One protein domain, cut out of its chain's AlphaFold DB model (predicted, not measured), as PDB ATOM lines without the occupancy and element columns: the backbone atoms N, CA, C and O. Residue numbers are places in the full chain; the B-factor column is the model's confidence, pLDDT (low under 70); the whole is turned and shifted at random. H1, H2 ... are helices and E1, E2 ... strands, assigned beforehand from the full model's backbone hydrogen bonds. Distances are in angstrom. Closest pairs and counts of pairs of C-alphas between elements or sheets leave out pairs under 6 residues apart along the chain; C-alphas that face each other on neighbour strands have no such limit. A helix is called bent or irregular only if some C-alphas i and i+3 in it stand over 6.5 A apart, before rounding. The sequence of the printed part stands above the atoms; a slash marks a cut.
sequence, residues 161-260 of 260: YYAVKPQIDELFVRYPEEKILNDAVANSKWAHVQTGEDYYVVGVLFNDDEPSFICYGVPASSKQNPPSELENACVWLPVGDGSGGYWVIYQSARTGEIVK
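Overview. This is residues 161 to 260 of the 260 residues of an uncharacterized protein of Firmicutes bacterium CAG:475 (UniProt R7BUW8). One strongly twisted sheet of five strands makes the body; it curls round the short helix H2 on one face, while the longer helix H1 lies over E1, E2 and E3 on the other face. Beyond E5, the end of the printed part folds back, and residues 258 to 259 pair with 250 to 251 of E5. The printed part has 100 residues, with two named helices and five named strands in the order H1 H2 E1 E2 E3 E4 E5; the sheet runs E1 E2 E3 E5 E4, all antiparallel, and the class is mixed, helices and strands. The whole is compact, with a radius of gyration of the C-alphas of 13.1 A, and rounded, spanning 34 by 28 by 27 A.

Arrangement. In the sheet, E1, residues 188 to 195, E2, residues 198 to 207, and E3, residues 210 to 220, form a meander, each strand the antiparallel neighbour of the one before. N 191 and O 202 of the hairpin E1 and E2 are 2.8 A apart, within hydrogen-bond range; so are N 203 and O 215 of the hairpin E2 and E3, at 2.8 A. E5, residues 244 to 252, is the antiparallel neighbour of E3, with N 218 and O 247 at 2.9 A. E4, residues 234 to 239, forms a hairpin with E5, with N 237 and O 246 at 2.8 A. E1 and E4 are the edge strands and are apart. From edge to edge the strands' lines turn by 100 degrees. H1, residues 161 to 174, is on the sheet at a height of 9.6 A and runs slantwise to the strands, but only just: on the local plane its line and that of E1 stand at 58 degrees. The closest C-alphas of H1 and E1 are those of Phe 172 and Ala 191, 5.5 A apart. H2, residues 179 to 184, is on the sheet too, and the two helices on opposite faces give three layers. The closest C-alphas of H2 and E1 are those of Asn 182 and Lys 189, 5.7 A apart; those of H2 and E4 are Ala 184 and Val 239, 6.7 A apart. In H2 every O i to N i+4 pair is within hydrogen-bond range, in H1 8 of 10.

Along the chain. H1 begins at C-alpha 161, (236.399, 275.925, 466.754), and measures 18.5 A; it is irregular, with C-alphas 163 and 166 7.4 A apart. E1 measures 22.2 A, E2 30.4 A, E3 29.2 A and E5 25.4 A. E5 ends at C-alpha 252, (234.925, 277.874, 459.047).

Size, cuts and confidence. The C-alphas farthest apart, those of Glu 197 and Asp 208, are 36.6 A apart. The printed part has no cut. The link from E3 to E4, residues 221 to 233, is long; the other links are tight. The mean pLDDT of the printed part is 73.7, and 31 residues are under 70, among them 220 to 234 and 240 to 243.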
ATOM      1  N   TYR A 161     235.315 275.297 466.014       75.75
ATOM      2  CA  TYR A 161     236.399 275.925 466.754       75.75
ATOM      3  C   TYR A 161     236.503 275.429 468.190       75.75
ATOM      4  O   TYR A 161     237.606 275.135 468.619       75.75
ATOM      5  N   TYR A 162     235.402 275.260 468.928       74.44
ATOM      6  CA  TYR A 162     235.471 274.795 470.317       74.44
ATOM      7  C   TYR A 162     235.915 273.335 470.444       74.44
ATOM      8  O   TYR A 162     236.539 272.991 471.447       74.44
ATOM      9  N   ALA A 163     235.647 272.499 469.439       69.94
ATOM     10  CA  ALA A 163     236.112 271.115 469.424       69.94
ATOM     11  C   ALA A 163     237.636 271.033 469.250       69.94
ATOM     12  O   ALA A 163     238.296 270.241 469.920       69.94
ATOM     13  N   VAL A 164     238.204 271.891 468.397       75.00
ATOM     14  CA  VAL A 164     239.652 271.937 468.124       75.00
ATOM     15  C   VAL A 164     240.401 272.972 468.969       75.00
ATOM     16  O   VAL A 164     241.630 272.984 468.984       75.00
ATOM     17  N   LYS A 165     239.688 273.808 469.734       81.25
ATOM     18  CA  LYS A 165     240.253 274.886 470.558       81.25
ATOM     19  C   LYS A 165     241.372 274.407 471.481       81.25
ATOM     20  O   LYS A 165     242.385 275.095 471.514       81.25
ATOM     21  N   PRO A 166     241.263 273.268 472.194       80.94
ATOM     22  CA  PRO A 166     242.356 272.813 473.053       80.94
ATOM     23  C   PRO A 166     243.662 272.580 472.283       80.94
ATOM     24  O   PRO A 166     244.732 272.900 472.788       80.94
ATOM     25  N   GLN A 167     243.572 272.074 471.049       76.69
ATOM     26  CA  GLN A 167     244.729 271.821 470.187       76.69
ATOM     27  C   GLN A 167     245.309 273.139 469.664       76.69
ATOM     28  O   GLN A 167     246.516 273.346 469.700       76.69
ATOM     29  N   ILE A 168     244.447 274.062 469.233       84.31
ATOM     30  CA  ILE A 168     244.854 275.392 468.760       84.31
ATOM     31  C   ILE A 168     245.489 276.220 469.890       84.31
ATOM     32  O   ILE A 168     246.522 276.854 469.687       84.31
ATOM     33  N   ASP A 169     244.914 276.186 471.092       81.56
ATOM     34  CA  ASP A 169     245.477 276.840 472.275       81.56
ATOM     35  C   ASP A 169     246.852 276.253 472.627       81.56
ATOM     36  O   ASP A 169     247.766 277.009 472.951       81.56
ATOM     37  N   GLU A 170     247.026 274.927 472.538       80.31
ATOM     38  CA  GLU A 170     248.335 274.295 472.740       80.31
ATOM     39  C   GLU A 170     249.357 274.829 471.735       80.31
ATOM     40  O   GLU A 170     250.473 275.169 472.128       80.31
ATOM     41  N   LEU A 171     248.977 274.969 470.460       80.06
ATOM     42  CA  LEU A 171     249.860 275.531 469.439       80.06
ATOM     43  C   LEU A 171     250.267 276.973 469.773       80.06
ATOM     44  O   LEU A 171     251.454 277.282 469.716       80.06
ATOM     45  N   PHE A 172     249.328 277.826 470.192       84.44
ATOM     46  CA  PHE A 172     249.632 279.211 470.580       84.44
ATOM     47  C   PHE A 172     250.506 279.329 471.835       84.44
ATOM     48  O   PHE A 172     251.221 280.313 471.989       84.44
ATOM     49  N   VAL A 173     250.453 278.355 472.745       85.69
ATOM     50  CA  VAL A 173     251.315 278.336 473.940       85.69
ATOM     51  C   VAL A 173     252.702 277.787 473.615       85.69
ATOM     52  O   VAL A 173     253.702 278.236 474.175       85.69
ATOM     53  N   ARG A 174     252.763 276.774 472.751       80.12
ATOM     54  CA  ARG A 174     253.976 275.998 472.483       80.12
ATOM     55  C   ARG A 174     254.884 276.647 471.447       80.12
ATOM     56  O   ARG A 174     256.096 276.454 471.512       80.12
ATOM     57  N   TYR A 175     254.306 277.373 470.499       82.81
ATOM     58  CA  TYR A 175     255.015 277.947 469.368       82.81
ATOM     59  C   TYR A 175     255.004 279.478 469.412       82.81
ATOM     60  O   TYR A 175     254.059 280.071 469.934       82.81
ATOM     61  N   PRO A 176     256.055 280.135 468.889       86.88
ATOM     62  CA  PRO A 176     256.113 281.588 468.852       86.88
ATOM     63  C   PRO A 176     255.024 282.172 467.944       86.88
ATOM     64  O   PRO A 176     254.576 281.545 466.984       86.88
ATOM     65  N   GLU A 177     254.618 283.403 468.240       86.44
ATOM     66  CA  GLU A 177     253.651 284.138 467.425       86.44
ATOM     67  C   GLU A 177     254.251 284.547 466.070       86.44
ATOM     68  O   GLU A 177     255.385 285.031 466.002       86.44
ATOM     69  N   GLU A 178     253.464 284.425 464.997       84.88
ATOM     70  CA  GLU A 178     253.846 284.893 463.661       84.88
ATOM     71  C   GLU A 178     253.469 286.370 463.492       84.88
ATOM     72  O   GLU A 178     252.346 286.727 463.125       84.88
ATOM     73  N   LYS A 179     254.425 287.248 463.801       82.81
ATOM     74  CA  LYS A 179     254.200 288.699 463.861       82.81
ATOM     75  C   LYS A 179     253.809 289.305 462.518       82.81
ATOM     76  O   LYS A 179     252.961 290.187 462.488       82.81
ATOM     77  N   ILE A 180     254.377 288.809 461.417       80.75
ATOM     78  CA  ILE A 180     254.112 289.360 460.082       80.75
ATOM     79  C   ILE A 180     252.629 289.201 459.728       80.75
ATOM     80  O   ILE A 180     252.012 290.127 459.208       80.75
ATOM     81  N   LEU A 181     252.038 288.047 460.050       80.00
ATOM     82  CA  LEU A 181     250.620 287.786 459.795       80.00
ATOM     83  C   LEU A 181     249.698 288.453 460.812       80.00
ATOM     84  O   LEU A 181     248.633 288.925 460.418       80.00
ATOM     85  N   ASN A 182     250.109 288.548 462.079       81.12
ATOM     86  CA  ASN A 182     249.369 289.315 463.084       81.12
ATOM     87  C   ASN A 182     249.237 290.797 462.690       81.12
ATOM     88  O   ASN A 182     248.180 291.387 462.901       81.12
ATOM     89  N   ASP A 183     250.278 291.381 462.089       81.31
ATOM     90  CA  ASP A 183     250.264 292.775 461.638       81.31
ATOM     91  C   ASP A 183     249.535 292.948 460.293       81.31
ATOM     92  O   ASP A 183     248.857 293.953 460.074       81.31
ATOM     93  N   ALA A 184     249.653 291.977 459.379       77.69
ATOM     94  CA  ALA A 184     249.038 292.046 458.052       77.69
ATOM     95  C   ALA A 184     247.528 291.753 458.061       77.69
ATOM     96  O   ALA A 184     246.786 292.303 457.244       77.69
ATOM     97  N   VAL A 185     247.063 290.881 458.958       78.06
ATOM     98  CA  VAL A 185     245.666 290.440 459.028       78.06
ATOM     99  C   VAL A 185     245.034 290.981 460.306       78.06
ATOM    100  O   VAL A 185     245.254 290.467 461.403       78.06
ATOM    101  N   ALA A 186     244.207 292.016 460.165       74.94
ATOM    102  CA  ALA A 186     243.492 292.602 461.292       74.94
ATOM    103  C   ALA A 186     242.609 291.566 462.010       74.94
ATOM    104  O   ALA A 186     242.047 290.667 461.383       74.94
ATOM    105  N   ASN A 187     242.453 291.731 463.327       78.75
ATOM    106  CA  ASN A 187     241.627 290.869 464.176       78.75
ATOM    107  C   ASN A 187     241.981 289.379 464.050       78.75
ATOM    108  O   ASN A 187     241.100 288.524 463.968       78.75
ATOM    109  N   SER A 188     243.272 289.054 464.023       85.12
ATOM    110  CA  SER A 188     243.737 287.674 463.923       85.12
ATOM    111  C   SER A 188     244.826 287.348 464.942       85.12
ATOM    112  O   SER A 188     245.417 288.237 465.556       85.12
ATOM    113  N   LYS A 189     245.047 286.052 465.161       88.00
ATOM    114  CA  LYS A 189     246.167 285.519 465.941       88.00
ATOM    115  C   LYS A 189     246.816 284.377 465.191       88.00
ATOM    116  O   LYS A 189     246.105 283.453 464.808       88.00
ATOM    117  N   TRP A 190     248.135 284.410 465.066       88.25
ATOM    118  CA  TRP A 190     248.912 283.430 464.319       88.25
ATOM    119  C   TRP A 190     250.063 282.852 465.142       88.25
ATOM    120  O   TRP A 190     250.781 283.584 465.824       88.25
ATOM    121  N   ALA A 191     250.248 281.538 465.043       87.62
ATOM    122  CA  ALA A 191     251.385 280.789 465.563       87.62
ATOM    123  C   ALA A 191     252.256 280.293 464.410       87.62
ATOM    124  O   ALA A 191     251.743 279.817 463.396       87.62
ATOM    125  N   HIS A 192     253.567 280.350 464.612       86.06
ATOM    126  CA  HIS A 192     254.578 279.819 463.714       86.06
ATOM    127  C   HIS A 192     255.008 278.431 464.189       86.06
ATOM    128  O   HIS A 192     255.771 278.292 465.145       86.06
ATOM    129  N   VAL A 193     254.568 277.389 463.493       80.38
ATOM    130  CA  VAL A 193     254.870 276.001 463.838       80.38
ATOM    131  C   VAL A 193     256.057 275.496 463.020       80.38
ATOM    132  O   VAL A 193     255.933 275.198 461.832       80.38
ATOM    133  N   GLN A 194     257.215 275.378 463.671       76.44
ATOM    134  CA  GLN A 194     258.423 274.815 463.062       76.44
ATOM    135  C   GLN A 194     258.319 273.285 462.968       76.44
ATOM    136  O   GLN A 194     258.124 272.607 463.982       76.44
ATOM    137  N   THR A 195     258.521 272.728 461.773       69.75
ATOM    138  CA  THR A 195     258.523 271.282 461.501       69.75
ATOM    139  C   THR A 195     259.794 270.867 460.766       69.75
ATOM    140  O   THR A 195     259.829 270.781 459.542       69.75
ATOM    141  N   GLY A 196     260.853 270.571 461.522       74.00
ATOM    142  CA  GLY A 196     262.141 270.195 460.934       74.00
ATOM    143  C   GLY A 196     262.765 271.369 460.175       74.00
ATOM    144  O   GLY A 196     263.043 272.400 460.786       74.00
ATOM    145  N   GLU A 197     262.984 271.198 458.869       70.06
ATOM    146  CA  GLU A 197     263.553 272.224 457.977       70.06
ATOM    147  C   GLU A 197     262.502 273.205 457.431       70.06
ATOM    148  O   GLU A 197     262.853 274.324 457.060       70.06
ATOM    149  N   ASP A 198     261.222 272.827 457.465       72.88
ATOM    150  CA  ASP A 198     260.099 273.643 457.001       72.88
ATOM    151  C   ASP A 198     259.291 274.211 458.174       72.88
ATOM    152  O   ASP A 198     259.424 273.786 459.327       72.88
ATOM    153  N   TYR A 199     258.409 275.164 457.880       77.19
ATOM    154  CA  TYR A 199     257.450 275.680 458.849       77.19
ATOM    155  C   TYR A 199     256.091 275.943 458.209       77.19
ATOM    156  O   TYR A 199     255.980 276.209 457.011       77.19
ATOM    157  N   TYR A 200     255.052 275.894 459.033       82.38
ATOM    158  CA  TYR A 200     253.704 276.306 458.664       82.38
ATOM    159  C   TYR A 200     253.136 277.231 459.735       82.38
ATOM    160  O   TYR A 200     253.642 277.313 460.855       82.38
ATOM    161  N   VAL A 201     252.079 277.951 459.387       81.94
ATOM    162  CA  VAL A 201     251.428 278.901 460.288       81.94
ATOM    163  C   VAL A 201     250.001 278.465 460.571       81.94
ATOM    164  O   VAL A 201     249.298 277.983 459.681       81.94
ATOM    165  N   VAL A 202     249.565 278.640 461.815       85.69
ATOM    166  CA  VAL A 202     248.181 278.389 462.231       85.69
ATOM    167  C   VAL A 202     247.587 279.676 462.758       85.69
ATOM    168  O   VAL A 202     248.149 280.291 463.661       85.69
ATOM    169  N   GLY A 203     246.460 280.078 462.185       87.88
ATOM    170  CA  GLY A 203     245.778 281.328 462.475       87.88
ATOM    171  C   GLY A 203     244.362 281.131 462.991       87.88
ATOM    172  O   GLY A 203     243.700 280.148 462.671       87.88
ATOM    173  N   VAL A 204     243.863 282.099 463.752       88.06
ATOM    174  CA  VAL A 204     242.434 282.251 464.045       88.06
ATOM    175  C   VAL A 204     242.042 283.692 463.756       88.06
ATOM    176  O   VAL A 204     242.677 284.616 464.263       88.06
ATOM    177  N   LEU A 205     241.003 283.878 462.944       84.06
ATOM    178  CA  LEU A 205     240.411 285.180 462.642       84.06
ATOM    179  C   LEU A 205     239.183 285.396 463.514       84.06
ATOM    180  O   LEU A 205     238.368 284.486 463.693       84.06
ATOM    181  N   PHE A 206     239.028 286.623 463.988       74.44
ATOM    182  CA  PHE A 206     237.933 287.056 464.838       74.44
ATOM    183  C   PHE A 206     237.090 288.113 464.116       74.44
ATOM    184  O   PHE A 206     237.621 289.012 463.465       74.44
ATOM    185  N   ASN A 207     235.772 288.017 464.253       69.88
ATOM    186  CA  ASN A 207     234.819 289.040 463.842       69.88
ATOM    187  C   ASN A 207     234.080 289.511 465.096       69.88
ATOM    188  O   ASN A 207     233.448 288.690 465.751       69.88
ATOM    189  N   ASP A 208     234.190 290.795 465.450       63.59
ATOM    190  CA  ASP A 208     233.594 291.361 466.673       63.59
ATOM    191  C   ASP A 208     233.861 290.509 467.939       63.59
ATOM    192  O   ASP A 208     232.950 290.187 468.698       63.59
ATOM    193  N   ASP A 209     235.126 290.111 468.137       63.94
ATOM    194  CA  ASP A 209     235.614 289.226 469.215       63.94
ATOM    195  C   ASP A 209     235.168 287.745 469.144       63.94
ATOM    196  O   ASP A 209     235.569 286.941 469.992       63.94
ATOM    197  N   GLU A 210     234.423 287.330 468.113       65.19
ATOM    198  CA  GLU A 210     234.024 285.931 467.899       65.19
ATOM    199  C   GLU A 210     234.902 285.214 466.849       65.19
ATOM    200  O   GLU A 210     235.099 285.730 465.745       65.19
ATOM    201  N   PRO A 211     235.414 283.997 467.131       77.19
ATOM    202  CA  PRO A 211     236.223 283.241 466.177       77.19
ATOM    203  C   PRO A 211     235.385 282.864 464.951       77.19
ATOM    204  O   PRO A 211     234.380 282.163 465.056       77.19
ATOM    205  N   SER A 212     235.817 283.329 463.781       74.06
ATOM    206  CA  SER A 212     235.111 283.172 462.505       74.06
ATOM    207  C   SER A 212     235.764 282.135 461.596       74.06
ATOM    208  O   SER A 212     235.066 281.308 461.006       74.06
ATOM    209  N   PHE A 213     237.098 282.125 461.528       80.38
ATOM    210  CA  PHE A 213     237.853 281.173 460.711       80.38
ATOM    211  C   PHE A 213     239.103 280.684 461.431       80.38
ATOM    212  O   PHE A 213     239.736 281.431 462.176       80.38
ATOM    213  N   ILE A 214     239.457 279.431 461.175       84.88
ATOM    214  CA  ILE A 214     240.753 278.841 461.493       84.88
ATOM    215  C   ILE A 214     241.536 278.784 460.189       84.88
ATOM    216  O   ILE A 214     241.004 278.376 459.157       84.88
ATOM    217  N   CYS A 215     242.787 279.209 460.230       82.94
ATOM    218  CA  CYS A 215     243.635 279.325 459.062       82.94
ATOM    219  C   CYS A 215     244.856 278.431 459.178       82.94
ATOM    220  O   CYS A 215     245.475 278.348 460.235       82.94
ATOM    221  N   TYR A 216     245.238 277.828 458.060       82.12
ATOM    222  CA  TYR A 216     246.475 277.062 457.938       82.12
ATOM    223  C   TYR A 216     247.245 277.601 456.748       82.12
ATOM    224  O   TYR A 216     246.712 277.619 455.640       82.12
ATOM    225  N   GLY A 217     248.460 278.089 456.977       79.75
ATOM    226  CA  GLY A 217     249.271 278.737 455.958       79.75
ATOM    227  C   GLY A 217     250.600 278.032 455.732       79.75
ATOM    228  O   GLY A 217     251.247 277.606 456.686       79.75
ATOM    229  N   VAL A 218     251.033 277.967 454.477       80.31
ATOM    230  CA  VAL A 218     252.385 277.534 454.102       80.31
ATOM    231  C   VAL A 218     253.098 278.703 453.418       80.31
ATOM    232  O   VAL A 218     252.528 279.288 452.492       80.31
ATOM    233  N   PRO A 219     254.303 279.088 453.864       74.88
ATOM    234  CA  PRO A 219     255.068 280.170 453.253       74.88
ATOM    235  C   PRO A 219     255.519 279.796 451.838       74.88
ATOM    236  O   PRO A 219     255.926 278.665 451.577       74.88
ATOM    237  N   ALA A 220     255.508 280.760 450.922       68.50
ATOM    238  CA  ALA A 220     256.124 280.615 449.611       68.50
ATOM    239  C   ALA A 220     256.819 281.909 449.173       68.50
ATOM    240  O   ALA A 220     256.338 283.024 449.384       68.50
ATOM    241  N   SER A 221     257.959 281.747 448.509       61.75
ATOM    242  CA  SER A 221     258.825 282.828 448.026       61.75
ATOM    243  C   SER A 221     258.320 283.509 446.748       61.75
ATOM    244  O   SER A 221     258.892 284.500 446.312       61.75
ATOM    245  N   SER A 222     257.252 283.012 446.121       58.41
ATOM    246  CA  SER A 222     256.557 283.695 445.023       58.41
ATOM    247  C   SER A 222     255.167 283.091 444.803       58.41
ATOM    248  O   SER A 222     254.896 281.978 445.253       58.41
ATOM    249  N   LYS A 223     254.294 283.802 444.069       56.66
ATOM    250  CA  LYS A 223     252.997 283.294 443.582       56.66
ATOM    251  C   LYS A 223     253.210 282.251 442.467       56.66
ATOM    252  O   LYS A 223     252.768 282.438 441.336       56.66
ATOM    253  N   GLN A 224     253.969 281.199 442.753       59.84
ATOM    254  CA  GLN A 224     254.045 279.998 441.924       59.84
ATOM    255  C   GLN A 224     252.848 279.089 442.202       59.84
ATOM    256  O   GLN A 224     252.121 279.321 443.166       59.84
ATOM    257  N   ASN A 225     252.626 278.099 441.330       52.38
ATOM    258  CA  ASN A 225     251.488 277.186 441.417       52.38
ATOM    259  C   ASN A 225     251.288 276.679 442.855       52.38
ATOM    260  O   ASN A 225     252.273 276.314 443.506       52.38
ATOM    261  N   PRO A 226     250.039 276.666 443.352       52.34
ATOM    262  CA  PRO A 226     249.741 276.106 444.661       52.34
ATOM    263  C   PRO A 226     250.257 274.660 444.726       52.34
ATOM    264  O   PRO A 226     250.312 273.989 443.688       52.34
ATOM    265  N   PRO A 227     250.628 274.155 445.914       55.47
ATOM    266  CA  PRO A 227     250.938 272.739 446.076       55.47
ATOM    267  C   PRO A 227     249.797 271.914 445.471       55.47
ATOM    268  O   PRO A 227     248.634 272.192 445.769       55.47
ATOM    269  N   SER A 228     250.097 270.930 444.616       50.66
ATOM    270  CA  SER A 228     249.079 270.182 443.853       50.66
ATOM    271  C   SER A 228     248.009 269.522 444.738       50.66
ATOM    272  O   SER A 228     246.912 269.221 444.279       50.66
ATOM    273  N   GLU A 229     248.311 269.322 446.022       49.25
ATOM    274  CA  GLU A 229     247.409 268.774 447.041       49.25
ATOM    275  C   GLU A 229     246.395 269.800 447.593       49.25
ATOM    276  O   GLU A 229     245.385 269.416 448.179       49.25
ATOM    277  N   LEU A 230     246.629 271.102 447.391       51.41
ATOM    278  CA  LEU A 230     245.876 272.219 447.986       51.41
ATOM    279  C   LEU A 230     245.226 273.156 446.954       51.41
ATOM    280  O   LEU A 230     244.516 274.091 447.329       51.41
ATOM    281  N   GLU A 231     245.420 272.905 445.657       51.16
ATOM    282  CA  GLU A 231     245.017 273.770 444.534       51.16
ATOM    283  C   GLU A 231     243.526 274.178 444.541       51.16
ATOM    284  O   GLU A 231     243.164 275.277 444.115       51.16
ATOM    285  N   ASN A 232     242.651 273.342 445.105       53.72
ATOM    286  CA  ASN A 232     241.209 273.603 445.166       53.72
ATOM    287  C   ASN A 232     240.731 274.311 446.450       53.72
ATOM    288  O   ASN A 232     239.563 274.692 446.512       53.72
ATOM    289  N   ALA A 233     241.606 274.513 447.440       56.69
ATOM    290  CA  ALA A 233     241.235 274.904 448.808       56.69
ATOM    291  C   ALA A 233     242.086 276.032 449.429       56.69
ATOM    292  O   ALA A 233     241.776 276.479 450.532       56.69
ATOM    293  N   CYS A 234     243.150 276.490 448.761       64.38
ATOM    294  CA  CYS A 234     244.036 277.538 449.275       64.38
ATOM    295  C   CYS A 234     243.888 278.876 448.532       64.38
ATOM    296  O   CYS A 234     243.580 278.940 447.339       64.38
ATOM    297  N   VAL A 235     244.139 279.961 449.262       72.31
ATOM    298  CA  VAL A 235     244.110 281.349 448.802       72.31
ATOM    299  C   VAL A 235     245.488 281.963 449.027       72.31
ATOM    300  O   VAL A 235     246.108 281.766 450.071       72.31
ATOM    301  N   TRP A 236     245.972 282.720 448.044       76.31
ATOM    302  CA  TRP A 236     247.243 283.431 448.154       76.31
ATOM    303  C   TRP A 236     247.091 284.691 449.006       76.31
ATOM    304  O   TRP A 236     246.358 285.606 448.626       76.31
ATOM    305  N   LEU A 237     247.827 284.756 450.113       78.44
ATOM    306  CA  LEU A 237     247.928 285.921 450.980       78.44
ATOM    307  C   LEU A 237     249.318 286.562 450.816       78.44
ATOM    308  O   LEU A 237     250.296 286.044 451.360       78.44
ATOM    309  N   PRO A 238     249.444 287.664 450.056       77.81
ATOM    310  CA  PRO A 238     250.705 288.388 449.963       77.81
ATOM    311  C   PRO A 238     251.012 289.072 451.300       77.81
ATOM    312  O   PRO A 238     250.136 289.706 451.888       77.81
ATOM    313  N   VAL A 239     252.255 288.968 451.761       73.81
ATOM    314  CA  VAL A 239     252.740 289.650 452.970       73.81
ATOM    315  C   VAL A 239     254.010 290.443 452.658       73.81
ATOM    316  O   VAL A 239     254.786 290.068 451.781       73.81
ATOM    317  N   GLY A 240     254.228 291.549 453.370       65.88
ATOM    318  CA  GLY A 240     255.401 292.410 453.171       65.88
ATOM    319  C   GLY A 240     255.332 293.272 451.903       65.88
ATOM    320  O   GLY A 240     254.270 293.765 451.530       65.88
ATOM    321  N   ASP A 241     256.477 293.477 451.251       61.12
ATOM    322  CA  ASP A 241     256.662 294.320 450.057       61.12
ATOM    323  C   ASP A 241     256.384 293.591 448.724       61.12
ATOM    324  O   ASP A 241     256.614 294.140 447.645       61.12
ATOM    325  N   GLY A 242     255.846 292.368 448.788       58.22
ATOM    326  CA  GLY A 242     255.462 291.573 447.620       58.22
ATOM    327  C   GLY A 242     256.503 290.549 447.162       58.22
ATOM    328  O   GLY A 242     256.270 289.880 446.154       58.22
ATOM    329  N   SER A 243     257.612 290.373 447.891       58.88
ATOM    330  CA  SER A 243     258.630 289.351 447.593       58.88
ATOM    331  C   SER A 243     258.290 287.943 448.105       58.88
ATOM    332  O   SER A 243     259.058 287.014 447.873       58.88
ATOM    333  N   GLY A 244     257.178 287.767 448.824       72.88
ATOM    334  CA  GLY A 244     256.753 286.491 449.402       72.88
ATOM    335  C   GLY A 244     255.299 286.524 449.875       72.88
ATOM    336  O   GLY A 244     254.645 287.569 449.883       72.88
ATOM    337  N   GLY A 245     254.758 285.366 450.228       80.38
ATOM    338  CA  GLY A 245     253.381 285.244 450.693       80.38
ATOM    339  C   GLY A 245     253.111 283.902 451.350       80.38
ATOM    340  O   GLY A 245     254.002 283.061 451.458       80.38
ATOM    341  N   TYR A 246     251.869 283.699 451.768       78.44
ATOM    342  CA  TYR A 246     251.397 282.437 452.320       78.44
ATOM    343  C   TYR A 246     250.272 281.874 451.459       78.44
ATOM    344  O   TYR A 246     249.354 282.591 451.058       78.44
ATOM    345  N   TRP A 247     250.308 280.568 451.216       74.06
ATOM    346  CA  TRP A 247     249.142 279.822 450.759       74.06
ATOM    347  C   TRP A 247     248.313 279.444 451.972       74.06
ATOM    348  O   TRP A 247     248.742 278.607 452.762       74.06
ATOM    349  N   VAL A 248     247.154 280.080 452.132       78.06
ATOM    350  CA  VAL A 248     246.304 279.949 453.317       78.06
ATOM    351  C   VAL A 248     245.022 279.203 452.977       78.06
ATOM    352  O   VAL A 248     244.336 279.533 452.014       78.06
ATOM    353  N   ILE A 249     244.678 278.217 453.794       79.31
ATOM    354  CA  ILE A 249     243.382 277.540 453.787       79.31
ATOM    355  C   ILE A 249     242.529 278.168 454.880       79.31
ATOM    356  O   ILE A 249     242.989 278.291 456.017       79.31
ATOM    357  N   TYR A 250     241.292 278.535 454.552       77.44
ATOM    358  CA  TYR A 250     240.322 279.040 455.518       77.44
ATOM    359  C   TYR A 250     239.336 277.938 455.865       77.44
ATOM    360  O   TYR A 250     238.642 277.417 455.000       77.44
ATOM    361  N   GLN A 251     239.250 277.594 457.139       78.06
ATOM    362  CA  GLN A 251     238.274 276.652 457.657       78.06
ATOM    363  C   GLN A 251     237.289 277.398 458.549       78.06
ATOM    364  O   GLN A 251     237.675 278.110 459.474       78.06
ATOM    365  N   SER A 252     235.999 277.259 458.271       75.56
ATOM    366  CA  SER A 252     234.925 277.874 459.047       75.56
ATOM    367  C   SER A 252     235.006 277.442 460.513       75.56
ATOM    368  O   SER A 252     234.875 276.259 460.828       75.56
ATOM    369  N   ALA A 253     235.160 278.401 461.430       73.88
ATOM    370  CA  ALA A 253     235.151 278.140 462.874       73.88
ATOM    371  C   ALA A 253     233.799 277.586 463.348       73.88
ATOM    372  O   ALA A 253     233.722 276.919 464.379       73.88
ATOM    373  N   ARG A 254     232.736 277.829 462.575       68.19
ATOM    374  CA  ARG A 254     231.389 277.346 462.867       68.19
ATOM    375  C   ARG A 254     231.158 275.935 462.358       68.19
ATOM    376  O   ARG A 254     230.716 275.089 463.130       68.19
ATOM    377  N   THR A 255     231.448 275.698 461.078       60.78
ATOM    378  CA  THR A 255     231.047 274.466 460.380       60.78
ATOM    379  C   THR A 255     232.175 273.464 460.162       60.78
ATOM    380  O   THR A 255     231.912 272.313 459.842       60.78
ATOM    381  N   GLY A 256     233.434 273.880 460.315       66.69
ATOM    382  CA  GLY A 256     234.593 273.060 459.958       66.69
ATOM    383  C   GLY A 256     234.774 272.876 458.448       66.69
ATOM    384  O   GLY A 256     235.692 272.178 458.025       66.69
ATOM    385  N   GLU A 257     233.933 273.498 457.621       68.69
ATOM    386  CA  GLU A 257     234.054 273.437 456.166       68.69
ATOM    387  C   GLU A 257     235.183 274.341 455.682       68.69
ATOM    388  O   GLU A 257     235.384 275.442 456.201       68.69
ATOM    389  N   ILE A 258     235.906 273.874 454.668       70.50
ATOM    390  CA  ILE A 258     236.933 274.664 454.000       70.50
ATOM    391  C   ILE A 258     236.252 275.645 453.042       70.50
ATOM    392  O   ILE A 258     235.405 275.255 452.238       70.50
ATOM    393  N   VAL A 259     236.626 276.915 453.145       63.62
ATOM    394  CA  VAL A 259     236.071 278.034 452.384       63.62
ATOM    395  C   VAL A 259     237.145 278.581 451.444       63.62
ATOM    396  O   VAL A 259     238.309 278.701 451.826       63.62
ATOM    397  N   LYS A 260     236.734 278.897 450.211       56.62
ATOM    398  CA  LYS A 260     237.563 279.504 449.166       56.62
ATOM    399  C   LYS A 260     237.150 280.948 448.916       56.62
ATOM    400  O   LYS A 260     235.924 281.203 448.925       56.62
TER     401      LYS A 260